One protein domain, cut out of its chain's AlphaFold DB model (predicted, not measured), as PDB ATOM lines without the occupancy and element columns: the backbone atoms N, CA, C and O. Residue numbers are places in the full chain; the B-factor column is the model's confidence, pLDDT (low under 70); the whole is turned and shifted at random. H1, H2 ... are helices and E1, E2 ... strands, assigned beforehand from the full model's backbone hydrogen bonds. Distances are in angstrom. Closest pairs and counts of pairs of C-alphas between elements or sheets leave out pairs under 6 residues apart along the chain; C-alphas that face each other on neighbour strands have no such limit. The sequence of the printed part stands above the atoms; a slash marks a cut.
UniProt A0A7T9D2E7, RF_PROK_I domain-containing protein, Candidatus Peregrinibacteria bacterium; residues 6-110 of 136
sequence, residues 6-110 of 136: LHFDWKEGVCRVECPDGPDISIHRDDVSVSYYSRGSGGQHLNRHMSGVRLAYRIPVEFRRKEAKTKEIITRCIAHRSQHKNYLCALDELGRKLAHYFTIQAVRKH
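Overview. This is residues 6 to 110 of the 136 residues of the protein "RF_PROK_I domain-containing protein" of Candidatus Peregrinibacteria bacterium (UniProt A0A7T9D2E7). One long helix, H2, packs between two small three-stranded sheets, E4 - E5 - E6 with the longer strands on one side of it and E1 - E2 - E3 on another. The short helix H1 lies far out at one end of the long axis, and residues 103 to 110 run out as a tail at the other. The printed part has 105 residues with two named helices and six named strands, in the order E1 E2 E3 E4 H1 E5 E6 H2; both sheets are antiparallel and the class is mixed, helices and strands. The whole is elongated, spanning 57 by 33 by 22 A, and only just loose, close to compact, with a radius of gyration of the C-alphas of 15.9 A.

Arrangement. Begin with E5, residues 52 to 58, the inner strand of its sheet. On one side is E4, residues 32 to 37, antiparallel at 154 degrees, where you find N 35 and O 54 at 2.8 A. On the other is E6, residues 72 to 77, which forms a hairpin with E5; look at N 55 and O 75, 2.9 A apart. H2, residues 83 to 102, is on this sheet at a height of 7.1 A, over E5 and E6, and slantwise to the strands, at 36 degrees to E6 on the local plane; its closest C-alphas to E6 are those of Cys 77 and Ala 90, 5.2 A apart. Now go to the meander, each strand the antiparallel neighbour of the one before: E1, residues 6 to 9, E2, residues 14 to 18, and E3, residues 25 to 27. Here N 16 and O 7 are 2.8 A apart, and N 17 and O 25 are 2.8 A apart. H2 is on this sheet too, at a height of 9.6 A, along the strands at 24 degrees to E2 on the local plane; it lies over E2 and only just over E1, on which 3 of its C-alphas fall. Its closest C-alphas to E2 are those of Val 17 and Gly 95, 6.4 A apart. H1, residues 43 to 48, is on neither sheet and is apart from H2. In H2 every O i to N i+4 pair is within hydrogen-bond range; in H1, 1 of 2 is.

Along the chain. Find C-alpha 52 at (-47.662, -46.238, 22.213); from there E5 runs 20.0 A to C-alpha 58. E6 measures 16.6 A, E4 15.9 A, E2 12.6 A, E1 9.8 A, H1 9.1 A and E3 6.2 A. Find C-alpha 83 at (-45.977, -51.379, 25.642); H2 runs 28.3 A to C-alpha 102 at (-33.255, -50.995, 0.356).

Size, cuts and confidence. The two C-alphas farthest apart are those of Gln 44 and His 110, 58.4 A. The printed part has no cut, and the link from E5 to E6, residues 59 to 71, is long. In this model the mean pLDDT of the printed part is 82.4; look for values under 70 at residues 8, 10 to 13, 20, 22, 42 and 67.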
ATOM      1  N   LEU A   6     -36.943 -61.166   6.747       73.44
ATOM      2  CA  LEU A   6     -36.805 -60.543   8.056       73.44
ATOM      3  C   LEU A   6     -36.552 -61.642   9.081       73.44
ATOM      4  O   LEU A   6     -37.428 -62.471   9.330       73.44
ATOM      5  N   HIS A   7     -35.370 -61.625   9.682       75.50
ATOM      6  CA  HIS A   7     -35.030 -62.487  10.803       75.50
ATOM      7  C   HIS A   7     -35.092 -61.662  12.085       75.50
ATOM      8  O   HIS A   7     -34.327 -60.716  12.277       75.50
ATOM      9  N   PHE A   8     -36.031 -62.012  12.959       69.31
ATOM     10  CA  PHE A   8     -36.173 -61.390  14.269       69.31
ATOM     11  C   PHE A   8     -35.643 -62.335  15.333       69.31
ATOM     12  O   PHE A   8     -36.239 -63.389  15.567       69.31
ATOM     13  N   ASP A   9     -34.561 -61.934  15.996       76.38
ATOM     14  CA  ASP A   9     -34.172 -62.564  17.248       76.38
ATOM     15  C   ASP A   9     -34.765 -61.770  18.412       76.38
ATOM     16  O   ASP A   9     -34.295 -60.697  18.800       76.38
ATOM     17  N   TRP A  10     -35.855 -62.305  18.956       64.25
ATOM     18  CA  TRP A  10     -36.593 -61.692  20.054       64.25
ATOM     19  C   TRP A  10     -35.824 -61.711  21.378       64.25
ATOM     20  O   TRP A  10     -36.153 -60.920  22.261       64.25
ATOM     21  N   LYS A  11     -34.828 -62.597  21.534       66.62
ATOM     22  CA  LYS A  11     -34.027 -62.689  22.764       66.62
ATOM     23  C   LYS A  11     -32.947 -61.620  22.806       66.62
ATOM     24  O   LYS A  11     -32.741 -61.011  23.850       66.62
ATOM     25  N   GLU A  12     -32.307 -61.367  21.671       67.00
ATOM     26  CA  GLU A  12     -31.245 -60.362  21.555       67.00
ATOM     27  C   GLU A  12     -31.784 -58.976  21.164       67.00
ATOM     28  O   GLU A  12     -31.080 -57.974  21.268       67.00
ATOM     29  N   GLY A  13     -33.052 -58.890  20.743       64.31
ATOM     30  CA  GLY A  13     -33.659 -57.639  20.290       64.31
ATOM     31  C   GLY A  13     -33.063 -57.142  18.973       64.31
ATOM     32  O   GLY A  13     -33.045 -55.935  18.732       64.31
ATOM     33  N   VAL A  14     -32.573 -58.067  18.144       72.19
ATOM     34  CA  VAL A  14     -31.916 -57.781  16.867       72.19
ATOM     35  C   VAL A  14     -32.879 -58.080  15.727       72.19
ATOM     36  O   VAL A  14     -33.466 -59.162  15.645       72.19
ATOM     37  N   CYS A  15     -33.029 -57.118  14.819       74.69
ATOM     38  CA  CYS A  15     -33.728 -57.320  13.555       74.69
ATOM     39  C   CYS A  15     -32.690 -57.381  12.439       74.69
ATOM     40  O   CYS A  15     -32.018 -56.388  12.164       74.69
ATOM     41  N   ARG A  16     -32.551 -58.544  11.801       77.81
ATOM     42  CA  ARG A  16     -31.736 -58.700  10.597       77.81
ATOM     43  C   ARG A  16     -32.646 -58.605   9.384       77.81
ATOM     44  O   ARG A  16     -33.616 -59.355   9.255       77.81
ATOM     45  N   VAL A  17     -32.339 -57.653   8.517       77.75
ATOM     46  CA  VAL A  17     -33.011 -57.458   7.240       77.75
ATOM     47  C   VAL A  17     -32.067 -57.956   6.158       77.75
ATOM     48  O   VAL A  17     -31.086 -57.284   5.846       77.75
ATOM     49  N   GLU A  18     -32.374 -59.120   5.595       77.00
ATOM     50  CA  GLU A  18     -31.660 -59.637   4.431       77.00
ATOM     51  C   GLU A  18     -32.266 -59.027   3.174       77.00
ATOM     52  O   GLU A  18     -33.457 -59.203   2.871       77.00
ATOM     53  N   CYS A  19     -31.451 -58.265   2.453       72.38
ATOM     54  CA  CYS A  19     -31.883 -57.549   1.264       72.38
ATOM     55  C   CYS A  19     -31.237 -58.180   0.024       72.38
ATOM     56  O   CYS A  19     -30.031 -58.088  -0.149       72.38
ATOM     57  N   PRO A  20     -32.015 -58.776  -0.898       68.50
ATOM     58  CA  PRO A  20     -31.453 -59.535  -2.020       68.50
ATOM     59  C   PRO A  20     -30.656 -58.688  -3.021       68.50
ATOM     60  O   PRO A  20     -29.815 -59.231  -3.730       68.50
ATOM     61  N   ASP A  21     -30.933 -57.384  -3.084       70.25
ATOM     62  CA  ASP A  21     -30.296 -56.428  -3.998       70.25
ATOM     63  C   ASP A  21     -29.521 -55.326  -3.237       70.25
ATOM     64  O   ASP A  21     -29.148 -54.310  -3.824       70.25
ATOM     65  N   GLY A  22     -29.328 -55.482  -1.921       69.38
ATOM     66  CA  GLY A  22     -28.762 -54.461  -1.037       69.38
ATOM     67  C   GLY A  22     -27.870 -55.048   0.063       69.38
ATOM     68  O   GLY A  22     -27.659 -56.255   0.098       69.38
ATOM     69  N   PRO A  23     -27.314 -54.204   0.945       71.88
ATOM     70  CA  PRO A  23     -26.545 -54.669   2.092       71.88
ATOM     71  C   PRO A  23     -27.466 -55.334   3.120       71.88
ATOM     72  O   PRO A  23     -28.578 -54.852   3.362       71.88
ATOM     73  N   ASP A  24     -26.980 -56.401   3.749       77.25
ATOM     74  CA  ASP A  24     -27.640 -56.995   4.907       77.25
ATOM     75  C   ASP A  24     -27.457 -56.077   6.114       77.25
ATOM     76  O   ASP A  24     -26.352 -55.618   6.408       77.25
ATOM     77  N   ILE A  25     -28.558 -55.772   6.798       77.06
ATOM     78  CA  ILE A  25     -28.556 -54.804   7.898       77.06
ATOM     79  C   ILE A  25     -29.048 -55.488   9.159       77.06
ATOM     80  O   ILE A  25     -30.195 -55.930   9.240       77.06
ATOM     81  N   SER A  26     -28.178 -55.531  10.162       79.94
ATOM     82  CA  SER A  26     -28.524 -55.868  11.538       79.94
ATOM     83  C   SER A  26     -28.831 -54.589  12.307       79.94
ATOM     84  O   SER A  26     -27.960 -53.744  12.494       79.94
ATOM     85  N   ILE A  27     -30.075 -54.445  12.746       78.94
ATOM     86  CA  ILE A  27     -30.521 -53.343  13.594       78.94
ATOM     87  C   ILE A  27     -30.446 -53.828  15.035       78.94
ATOM     88  O   ILE A  27     -31.204 -54.729  15.417       78.94
ATOM     89  N   HIS A  28     -29.565 -53.227  15.827       80.31
ATOM     90  CA  HIS A  28     -29.552 -53.443  17.265       80.31
ATOM     91  C   HIS A  28     -30.511 -52.478  17.956       80.31
ATOM     92  O   HIS A  28     -30.881 -51.426  17.430       80.31
ATOM     93  N   ARG A  29     -30.917 -52.833  19.177       77.38
ATOM     94  CA  ARG A  29     -31.758 -51.970  20.012       77.38
ATOM     95  C   ARG A  29     -31.128 -50.590  20.234       77.38
ATOM     96  O   ARG A  29     -31.858 -49.604  20.269       77.38
ATOM     97  N   ASP A  30     -29.806 -50.534  20.347       82.25
ATOM     98  CA  ASP A  30     -29.062 -49.306  20.638       82.25
ATOM     99  C   ASP A  30     -28.997 -48.347  19.438       82.25
ATOM    100  O   ASP A  30     -28.869 -47.137  19.614       82.25
ATOM    101  N   ASP A  31     -29.191 -48.861  18.220       83.00
ATOM    102  CA  ASP A  31     -29.213 -48.059  16.990       83.00
ATOM    103  C   ASP A  31     -30.557 -47.345  16.772       83.00
ATOM    104  O   ASP A  31     -30.714 -46.517  15.864       83.00
ATOM    105  N   VAL A  32     -31.565 -47.681  17.582       87.44
ATOM    106  CA  VAL A  32     -32.939 -47.209  17.428       87.44
ATOM    107  C   VAL A  32     -33.309 -46.297  18.588       87.44
ATOM    108  O   VAL A  32     -33.395 -46.705  19.743       87.44
ATOM    109  N   SER A  33     -33.647 -45.048  18.271       91.19
ATOM    110  CA  SER A  33     -34.217 -44.141  19.261       91.19
ATOM    111  C   SER A  33     -35.663 -44.542  19.555       91.19
ATOM    112  O   SER A  33     -36.546 -44.448  18.694       91.19
ATOM    113  N   VAL A  34     -35.901 -45.005  20.783       91.75
ATOM    114  CA  VAL A  34     -37.222 -45.397  21.278       91.75
ATOM    115  C   VAL A  34     -37.840 -44.234  22.046       91.75
ATOM    116  O   VAL A  34     -37.257 -43.707  22.986       91.75
ATOM    117  N   SER A  35     -39.053 -43.846  21.668       93.31
ATOM    118  CA  SER A  35     -39.857 -42.864  22.397       93.31
ATOM    119  C   SER A  35     -41.264 -43.400  22.618       93.31
ATOM    120  O   SER A  35     -41.803 -44.124  21.781       93.31
ATOM    121  N   TYR A  36     -41.867 -43.053  23.751       92.56
ATOM    122  CA  TYR A  36     -43.203 -43.513  24.114       92.56
ATOM    123  C   TYR A  36     -44.199 -42.368  24.028       92.56
ATOM    124  O   TYR A  36     -43.856 -41.211  24.261       92.56
ATOM    125  N   TYR A  37     -45.431 -42.682  23.642       90.25
ATOM    126  CA  TYR A  37     -46.490 -41.689  23.534       90.25
ATOM    127  C   TYR A  37     -47.863 -42.322  23.761       90.25
ATOM    128  O   TYR A  37     -48.043 -43.533  23.658       90.25
ATOM    129  N   SER A  38     -48.857 -41.490  24.035       86.06
ATOM    130  CA  SER A  38     -50.267 -41.870  24.046       86.06
ATOM    131  C   SER A  38     -51.030 -41.004  23.041       86.06
ATOM    132  O   SER A  38     -50.736 -39.821  22.866       86.06
ATOM    133  N   ARG A  39     -51.965 -41.601  22.292       80.44
ATOM    134  CA  ARG A  39     -52.838 -40.889  21.344       80.44
ATOM    135  C   ARG A  39     -54.120 -41.687  21.113       80.44
ATOM    136  O   ARG A  39     -54.041 -42.897  20.931       80.44
ATOM    137  N   GLY A  40     -55.272 -41.017  21.067       75.19
ATOM    138  CA  GLY A  40     -56.567 -41.633  20.747       75.19
ATOM    139  C   GLY A  40     -57.611 -41.498  21.857       75.19
ATOM    140  O   GLY A  40     -57.418 -40.757  22.817       75.19
ATOM    141  N   SER A  41     -58.730 -42.205  21.702       71.88
ATOM    142  CA  SER A  41     -59.797 -42.301  22.701       71.88
ATOM    143  C   SER A  41     -59.458 -43.378  23.735       71.88
ATOM    144  O   SER A  41     -59.146 -44.515  23.387       71.88
ATOM    145  N   GLY A  42     -59.490 -43.038  25.028       66.94
ATOM    146  CA  GLY A  42     -59.094 -44.010  26.051       66.94
ATOM    147  C   GLY A  42     -59.103 -43.532  27.498       66.94
ATOM    148  O   GLY A  42     -58.246 -43.955  28.263       66.94
ATOM    149  N   GLY A  43     -60.055 -42.680  27.887       80.06
ATOM    150  CA  GLY A  43     -60.309 -42.323  29.291       80.06
ATOM    151  C   GLY A  43     -59.059 -42.013  30.136       80.06
ATOM    152  O   GLY A  43     -58.041 -41.532  29.642       80.06
ATOM    153  N   GLN A  44     -59.120 -42.303  31.438       83.25
ATOM    154  CA  GLN A  44     -58.010 -42.017  32.359       83.25
ATOM    155  C   GLN A  44     -56.763 -42.880  32.104       83.25
ATOM    156  O   GLN A  44     -55.642 -42.408  32.286       83.25
ATOM    157  N   HIS A  45     -56.939 -44.131  31.667       79.38
ATOM    158  CA  HIS A  45     -55.826 -45.064  31.475       79.38
ATOM    159  C   HIS A  45     -54.879 -44.610  30.353       79.38
ATOM    160  O   HIS A  45     -53.667 -44.642  30.533       79.38
ATOM    161  N   LEU A  46     -55.405 -44.166  29.206       77.25
ATOM    162  CA  LEU A  46     -54.587 -43.701  28.078       77.25
ATOM    163  C   LEU A  46     -53.878 -42.373  28.386       77.25
ATOM    164  O   LEU A  46     -52.749 -42.158  27.951       77.25
ATOM    165  N   ASN A  47     -54.523 -41.499  29.165       78.00
ATOM    166  CA  ASN A  47     -53.938 -40.218  29.565       78.00
ATOM    167  C   ASN A  47     -52.759 -40.403  30.530       78.00
ATOM    168  O   ASN A  47     -51.824 -39.610  30.501       78.00
ATOM    169  N   ARG A  48     -52.794 -41.445  31.373       81.25
ATOM    170  CA  ARG A  48     -51.742 -41.728  32.362       81.25
ATOM    171  C   ARG A  48     -50.646 -42.659  31.849       81.25
ATOM    172  O   ARG A  48     -49.495 -42.496  32.236       81.25
ATOM    173  N   HIS A  49     -50.978 -43.626  30.991       83.44
ATOM    174  CA  HIS A  49     -50.027 -44.634  30.527       83.44
ATOM    175  C   HIS A  49     -49.678 -44.461  29.049       83.44
ATOM    176  O   HIS A  49     -50.510 -44.648  28.159       83.44
ATOM    177  N   MET A  50     -48.403 -44.174  28.787       86.25
ATOM    178  CA  MET A  50     -47.838 -44.106  27.439       86.25
ATOM    179  C   MET A  50     -47.565 -45.511  26.889       86.25
ATOM    180  O   MET A  50     -46.449 -46.018  26.958       86.25
ATOM    181  N   SER A  51     -48.603 -46.158  26.360       88.81
ATOM    182  CA  SER A  51     -48.487 -47.495  25.763       88.81
ATOM    183  C   SER A  51     -47.968 -47.483  24.323       88.81
ATOM    184  O   SER A  51     -47.446 -48.498  23.862       88.81
ATOM    185  N   GLY A  52     -48.115 -46.374  23.594       91.25
ATOM    186  CA  GLY A  52     -47.662 -46.238  22.213       91.25
ATOM    187  C   GLY A  52     -46.144 -46.149  22.119       91.25
ATOM    188  O   GLY A  52     -45.488 -45.544  22.966       91.25
ATOM    189  N   VAL A  53     -45.587 -46.747  21.070       94.06
ATOM    190  CA  VAL A  53     -44.142 -46.822  20.838       94.06
ATOM    191  C   VAL A  53     -43.817 -46.176  19.501       94.06
ATOM    192  O   VAL A  53     -44.429 -46.484  18.479       94.06
ATOM    193  N   ARG A  54     -42.840 -45.275  19.506       94.12
ATOM    194  CA  ARG A  54     -42.230 -44.682  18.323       94.12
ATOM    195  C   ARG A  54     -40.774 -45.120  18.263       94.12
ATOM    196  O   ARG A  54     -40.012 -44.845  19.185       94.12
ATOM    197  N   LEU A  55     -40.401 -45.744  17.156       93.19
ATOM    198  CA  LEU A  55     -39.025 -46.099  16.840       93.19
ATOM    199  C   LEU A  55     -38.525 -45.170  15.739       93.19
ATOM    200  O   LEU A  55     -39.227 -44.934  14.753       93.19
ATOM    201  N   ALA A  56     -37.330 -44.620  15.914       93.00
ATOM    202  CA  ALA A  56     -36.643 -43.846  14.895       93.00
ATOM    203  C   ALA A  56     -35.263 -44.458  14.656       93.00
ATOM    204  O   ALA A  56     -34.430 -44.498  15.557       93.00
ATOM    205  N   TYR A  57     -35.042 -44.931  13.433       91.31
ATOM    206  CA  TYR A  57     -33.763 -45.466  12.991       91.31
ATOM    207  C   TYR A  57     -33.102 -44.477  12.037       91.31
ATOM    208  O   TYR A  57     -33.692 -44.082  11.024       91.31
ATOM    209  N   ARG A  58     -31.872 -44.073  12.352       90.25
ATOM    210  CA  ARG A  58     -31.086 -43.180  11.504       90.25
ATOM    211  C   ARG A  58     -30.267 -44.010  10.530       90.25
ATOM    212  O   ARG A  58     -29.408 -44.776  10.938       90.25
ATOM    213  N   ILE A  59     -30.496 -43.809   9.234       87.31
ATOM    214  CA  ILE A  59     -29.772 -44.559   8.206       87.31
ATOM    215  C   ILE A  59     -28.319 -44.045   8.162       87.31
ATOM    216  O   ILE A  59     -28.126 -42.826   7.957       87.31
ATOM    217  N   PRO A  60     -27.311 -44.927   8.333       85.19
ATOM    218  CA  PRO A  60     -25.901 -44.570   8.190       85.19
ATOM    219  C   PRO A  60     -25.622 -43.984   6.809       85.19
ATOM    220  O   PRO A  60     -26.266 -44.356   5.831       85.19
ATOM    221  N   VAL A  61     -24.679 -43.044   6.719       83.75
ATOM    222  CA  VAL A  61     -24.424 -42.286   5.479       83.75
ATOM    223  C   VAL A  61     -24.057 -43.206   4.313       83.75
ATOM    224  O   VAL A  61     -24.507 -42.970   3.197       83.75
ATOM    225  N   GLU A  62     -23.325 -44.279   4.600       81.94
ATOM    226  CA  GLU A  62     -22.874 -45.295   3.642       81.94
ATOM    227  C   GLU A  62     -24.033 -46.010   2.937       81.94
ATOM    228  O   GLU A  62     -23.947 -46.336   1.757       81.94
ATOM    229  N   PHE A  63     -25.156 -46.179   3.636       79.56
ATOM    230  CA  PHE A  63     -26.333 -46.893   3.143       79.56
ATOM    231  C   PHE A  63     -27.426 -45.960   2.609       79.56
ATOM    232  O   PHE A  63     -28.510 -46.407   2.224       79.56
ATOM    233  N   ARG A  64     -27.182 -44.645   2.577       82.50
ATOM    234  CA  ARG A  64     -28.164 -43.690   2.057       82.50
ATOM    235  C   ARG A  64     -28.232 -43.779   0.545       82.50
ATOM    236  O   ARG A  64     -27.258 -43.538  -0.165       82.50
ATOM    237  N   ARG A  65     -29.434 -44.027   0.033       76.50
ATOM    238  CA  ARG A  65     -29.689 -43.938  -1.404       76.50
ATOM    239  C   ARG A  65     -29.646 -42.468  -1.807       76.50
ATOM    240  O   ARG A  65     -30.390 -41.668  -1.250       76.50
ATOM    241  N   LYS A  66     -28.817 -42.116  -2.797       71.38
ATOM    242  CA  LYS A  66     -28.705 -40.737  -3.326       71.38
ATOM    243  C   LYS A  66     -30.061 -40.157  -3.752       71.38
ATOM    244  O   LYS A  66     -30.290 -38.959  -3.638       71.38
ATOM    245  N   GLU A  67     -30.955 -41.022  -4.219       69.44
ATOM    246  CA  GLU A  67     -32.304 -40.685  -4.682       69.44
ATOM    247  C   GLU A  67     -33.286 -40.416  -3.528       69.44
ATOM    248  O   GLU A  67     -34.258 -39.677  -3.688       69.44
ATOM    249  N   ALA A  68     -33.047 -40.995  -2.348       70.12
ATOM    250  CA  ALA A  68     -33.955 -40.890  -1.218       70.12
ATOM    251  C   ALA A  68     -33.551 -39.727  -0.301       70.12
ATOM    252  O   ALA A  68     -32.521 -39.759   0.366       70.12
ATOM    253  N   LYS A  69     -34.416 -38.710  -0.196       74.44
ATOM    254  CA  LYS A  69     -34.217 -37.560   0.713       74.44
ATOM    255  C   LYS A  69     -34.290 -37.935   2.203       74.44
ATOM    256  O   LYS A  69     -33.900 -37.145   3.063       74.44
ATOM    257  N   THR A  70     -34.818 -39.114   2.515       80.88
ATOM    258  CA  THR A  70     -35.095 -39.569   3.877       80.88
ATOM    259  C   THR A  70     -33.808 -39.957   4.606       80.88
ATOM    260  O   THR A  70     -33.108 -40.878   4.190       80.88
ATOM    261  N   LYS A  71     -33.509 -39.268   5.714       86.19
ATOM    262  CA  LYS A  71     -32.341 -39.544   6.577       86.19
ATOM    263  C   LYS A  71     -32.645 -40.542   7.700       86.19
ATOM    264  O   LYS A  71     -31.730 -41.185   8.211       86.19
ATOM    265  N   GLU A  72     -33.915 -40.644   8.083       89.62
ATOM    266  CA  GLU A  72     -34.388 -41.432   9.221       89.62
ATOM    267  C   GLU A  72     -35.701 -42.130   8.871       89.62
ATOM    268  O   GLU A  72     -36.594 -41.525   8.276       89.62
ATOM    269  N   ILE A  73     -35.834 -43.394   9.262       90.69
ATOM    270  CA  ILE A  73     -37.076 -44.153   9.124       90.69
ATOM    271  C   ILE A  73     -37.757 -44.186  10.483       90.69
ATOM    272  O   ILE A  73     -37.180 -44.617  11.479       90.69
ATOM    273  N   ILE A  74     -39.001 -43.711  10.511       92.81
ATOM    274  CA  ILE A  74     -39.801 -43.617  11.728       92.81
ATOM    275  C   ILE A  74     -40.977 -44.591  11.628       92.81
ATOM    276  O   ILE A  74     -41.750 -44.574  10.661       92.81
ATOM    277  N   THR A  75     -41.155 -45.410  12.660       92.88
ATOM    278  CA  THR A  75     -42.352 -46.232  12.866       92.88
ATOM    279  C   THR A  75     -43.037 -45.865  14.165       92.88
ATOM    280  O   THR A  75     -42.432 -45.333  15.097       92.88
ATOM    281  N   ARG A  76     -44.353 -46.052  14.184       93.50
ATOM    282  CA  ARG A  76     -45.221 -45.675  15.295       93.50
ATOM    283  C   ARG A  76     -46.292 -46.743  15.424       93.50
ATOM    284  O   ARG A  76     -47.034 -46.951  14.473       93.50
ATOM    285  N   CYS A  77     -46.392 -47.375  16.586       93.12
ATOM    286  CA  CYS A  77     -47.394 -48.399  16.847       93.12
ATOM    287  C   CYS A  77     -48.151 -48.113  18.148       93.12
ATOM    288  O   CYS A  77     -47.552 -47.792  19.177       93.12
ATOM    289  N   ILE A  78     -49.480 -48.244  18.096       90.88
ATOM    290  CA  ILE A  78     -50.388 -48.089  19.244       90.88
ATOM    291  C   ILE A  78     -51.536 -49.116  19.203       90.88
ATOM    292  O   ILE A  78     -52.671 -48.829  19.564       90.88
ATOM    293  N   ALA A  79     -51.251 -50.326  18.718       88.06
ATOM    294  CA  ALA A  79     -52.265 -51.359  18.492       88.06
ATOM    295  C   ALA A  79     -52.763 -52.025  19.789       88.06
ATOM    296  O   ALA A  79     -53.915 -52.443  19.884       88.06
ATOM    297  N   HIS A  80     -51.904 -52.133  20.802       89.69
ATOM    298  CA  HIS A  80     -52.167 -52.874  22.031       89.69
ATOM    299  C   HIS A  80     -52.079 -51.988  23.279       89.69
ATOM    300  O   HIS A  80     -51.449 -50.931  23.290       89.69
ATOM    301  N   ARG A  81     -52.673 -52.454  24.387       85.31
ATOM    302  CA  ARG A  81     -52.505 -51.821  25.710       85.31
ATOM    303  C   ARG A  81     -51.107 -52.045  26.303       85.31
ATOM    304  O   ARG A  81     -50.652 -51.232  27.097       85.31
ATOM    305  N   SER A  82     -50.434 -53.135  25.922       90.06
ATOM    306  CA  SER A  82     -49.088 -53.478  26.400       90.06
ATOM    307  C   SER A  82     -48.012 -52.787  25.563       90.06
ATOM    308  O   SER A  82     -47.961 -52.954  24.344       90.06
ATOM    309  N   GLN A  83     -47.117 -52.072  26.244       89.69
ATOM    310  CA  GLN A  83     -45.977 -51.379  25.642       89.69
ATOM    311  C   GLN A  83     -45.024 -52.350  24.933       89.69
ATOM    312  O   GLN A  83     -44.593 -52.077  23.817       89.69
ATOM    313  N   HIS A  84     -44.742 -53.511  25.538       89.38
ATOM    314  CA  HIS A  84     -43.859 -54.513  24.939       89.38
ATOM    315  C   HIS A  84     -44.431 -55.033  23.617       89.38
ATOM    316  O   HIS A  84     -43.732 -55.032  22.611       89.38
ATOM    317  N   LYS A  85     -45.729 -55.365  23.566       90.25
ATOM    318  CA  LYS A  85     -46.378 -55.794  22.314       90.25
ATOM    319  C   LYS A  85     -46.309 -54.715  21.229       90.25
ATOM    320  O   LYS A  85     -45.996 -55.024  20.086       90.25
ATOM    321  N   ASN A  86     -46.533 -53.448  21.589       91.50
ATOM    322  CA  ASN A  86     -46.398 -52.335  20.644       91.50
ATOM    323  C   ASN A  86     -44.958 -52.141  20.159       91.50
ATOM    324  O   ASN A  86     -44.759 -51.781  19.003       91.50
ATOM    325  N   TYR A  87     -43.960 -52.398  21.007       89.06
ATOM    326  CA  TYR A  87     -42.551 -52.372  20.619       89.06
ATOM    327  C   TYR A  87     -42.242 -53.447  19.572       89.06
ATOM    328  O   TYR A  87     -41.670 -53.127  18.531       89.06
ATOM    329  N   LEU A  88     -42.701 -54.684  19.787       87.44
ATOM    330  CA  LEU A  88     -42.536 -55.774  18.819       87.44
ATOM    331  C   LEU A  88     -43.207 -55.458  17.474       87.44
ATOM    332  O   LEU A  88     -42.599 -55.635  16.422       87.44
ATOM    333  N   CYS A  89     -44.430 -54.920  17.494       89.94
ATOM    334  CA  CYS A  89     -45.119 -54.499  16.272       89.94
ATOM    335  C   CYS A  89     -44.403 -53.340  15.560       89.94
ATOM    336  O   CYS A  89     -44.311 -53.333  14.334       89.94
ATOM    337  N   ALA A  90     -43.885 -52.361  16.307       91.25
ATOM    338  CA  ALA A  90     -43.140 -51.246  15.730       91.25
ATOM    339  C   ALA A  90     -41.815 -51.700  15.098       91.25
ATOM    340  O   ALA A  90     -41.421 -51.131  14.077       91.25
ATOM    341  N   LEU A  91     -41.151 -52.707  15.681       87.38
ATOM    342  CA  LEU A  91     -39.950 -53.338  15.125       87.38
ATOM    343  C   LEU A  91     -40.250 -54.092  13.826       87.38
ATOM    344  O   LEU A  91     -39.524 -53.924  12.850       87.38
ATOM    345  N   ASP A  92     -41.333 -54.871  13.785       85.00
ATOM    346  CA  ASP A  92     -41.775 -55.564  12.567       85.00
ATOM    347  C   ASP A  92     -42.066 -54.569  11.431       85.00
ATOM    348  O   ASP A  92     -41.562 -54.696  10.311       85.00
ATOM    349  N   GLU A  93     -42.799 -53.494  11.732       89.50
ATOM    350  CA  GLU A  93     -43.064 -52.430  10.764       89.50
ATOM    351  C   GLU A  93     -41.776 -51.712  10.322       89.50
ATOM    352  O   GLU A  93     -41.647 -51.326   9.156       89.50
ATOM    353  N   LEU A  94     -40.809 -51.543  11.231       89.56
ATOM    354  CA  LEU A  94     -39.522 -50.909  10.940       89.56
ATOM    355  C   LEU A  94     -38.712 -51.759   9.965       89.56
ATOM    356  O   LEU A  94     -38.248 -51.235   8.951       89.56
ATOM    357  N   GLY A  95     -38.627 -53.067  10.222       85.38
ATOM    358  CA  GLY A  95     -37.987 -54.030   9.330       85.38
ATOM    359  C   GLY A  95     -38.598 -53.994   7.929       85.38
ATOM    360  O   GLY A  95     -37.873 -53.883   6.942       85.38
ATOM    361  N   ARG A  96     -39.933 -53.958   7.816       85.38
ATOM    362  CA  ARG A  96     -40.618 -53.838   6.512       85.38
ATOM    363  C   ARG A  96     -40.302 -52.533   5.781       85.38
ATOM    364  O   ARG A  96     -40.099 -52.554   4.567       85.38
ATOM    365  N   LYS A  97     -40.260 -51.397   6.485       88.81
ATOM    366  CA  LYS A  97     -39.912 -50.103   5.867       88.81
ATOM    367  C   LYS A  97     -38.464 -50.064   5.402       88.81
ATOM    368  O   LYS A  97     -38.203 -49.538   4.325       88.81
ATOM    369  N   LEU A  98     -37.545 -50.630   6.180       85.94
ATOM    370  CA  LEU A  98     -36.138 -50.741   5.802       85.94
ATOM    371  C   LEU A  98     -35.971 -51.640   4.587       85.94
ATOM    372  O   LEU A  98     -35.391 -51.222   3.592       85.94
ATOM    373  N   ALA A  99     -36.586 -52.814   4.615       83.25
ATOM    374  CA  ALA A  99     -36.612 -53.726   3.489       83.25
ATOM    375  C   ALA A  99     -37.119 -53.045   2.204       83.25
ATOM    376  O   ALA A  99     -36.491 -53.140   1.150       83.25
ATOM    377  N   HIS A 100     -38.209 -52.276   2.290       83.75
ATOM    378  CA  HIS A 100     -38.711 -51.497   1.158       83.75
ATOM    379  C   HIS A 100     -37.736 -50.398   0.708       83.75
ATOM    380  O   HIS A 100     -37.530 -50.218  -0.489       83.75
ATOM    381  N   TYR A 101     -37.114 -49.688   1.653       84.12
ATOM    382  CA  TYR A 101     -36.132 -48.642   1.365       84.12
ATOM    383  C   TYR A 101     -34.919 -49.186   0.598       84.12
ATOM    384  O   TYR A 101     -34.478 -48.566  -0.373       84.12
ATOM    385  N   PHE A 102     -34.411 -50.356   0.991       80.06
ATOM    386  CA  PHE A 102     -33.255 -50.995   0.356       80.06
ATOM    387  C   PHE A 102     -33.593 -51.774  -0.913       80.06
ATOM    388  O   PHE A 102     -32.705 -52.033  -1.719       80.06
ATOM    389  N   THR A 103     -34.868 -52.082  -1.159       78.31
ATOM    390  CA  THR A 103     -35.273 -52.738  -2.405       78.31
ATOM    391  C   THR A 103     -35.056 -51.793  -3.592       78.31
ATOM    392  O   THR A 103     -35.658 -50.716  -3.688       78.31
ATOM    393  N   ILE A 104     -34.201 -52.190  -4.534       73.12
ATOM    394  CA  ILE A 104     -34.009 -51.455  -5.786       73.12
ATOM    395  C   ILE A 104     -35.217 -51.733  -6.686       73.12
ATOM    396  O   ILE A 104     -35.487 -52.874  -7.059       73.12
ATOM    397  N   GLN A 105     -35.974 -50.689  -7.038       72.81
ATOM    398  CA  GLN A 105     -37.024 -50.843  -8.040       72.81
ATOM    399  C   GLN A 105     -36.378 -51.174  -9.383       72.81
ATOM    400  O   GLN A 105     -35.483 -50.467  -9.846       72.81
ATOM    401  N   ALA A 106     -36.845 -52.248 -10.020       75.75
ATOM    402  CA  ALA A 106     -36.383 -52.593 -11.354       75.75
ATOM    403  C   ALA A 106     -36.736 -51.459 -12.323       75.75
ATOM    404  O   ALA A 106     -37.905 -51.102 -12.484       75.75
ATOM    405  N   VAL A 107     -35.717 -50.908 -12.984       81.81
ATOM    406  CA  VAL A 107     -35.908 -49.872 -13.999       81.81
ATOM    407  C   VAL A 107     -36.737 -50.458 -15.139       81.81
ATOM    408  O   VAL A 107     -36.339 -51.429 -15.791       81.81
ATOM    409  N   ARG A 108     -37.911 -49.871 -15.392       85.56
ATOM    410  CA  ARG A 108     -38.765 -50.292 -16.503       85.56
ATOM    411  C   ARG A 108     -38.078 -49.936 -17.819       85.56
ATOM    412  O   ARG A 108     -37.866 -48.765 -18.120       85.56
ATOM    413  N   LYS A 109     -37.787 -50.947 -18.638       89.50
ATOM    414  CA  LYS A 109     -37.340 -50.726 -20.019       89.50
ATOM    415  C   LYS A 109     -38.475 -50.089 -20.822       89.50
ATOM    416  O   LYS A 109     -39.631 -50.502 -20.695       89.50
ATOM    417  N   HIS A 110     -38.148 -49.094 -21.644       90.75
ATOM    418  CA  HIS A 110     -39.131 -48.453 -22.513       90.75
ATOM    419  C   HIS A 110     -39.792 -49.500 -23.419       90.75
ATOM    420  O   HIS A 110     -39.114 -50.329 -24.031       90.75
TER     421      HIS A 110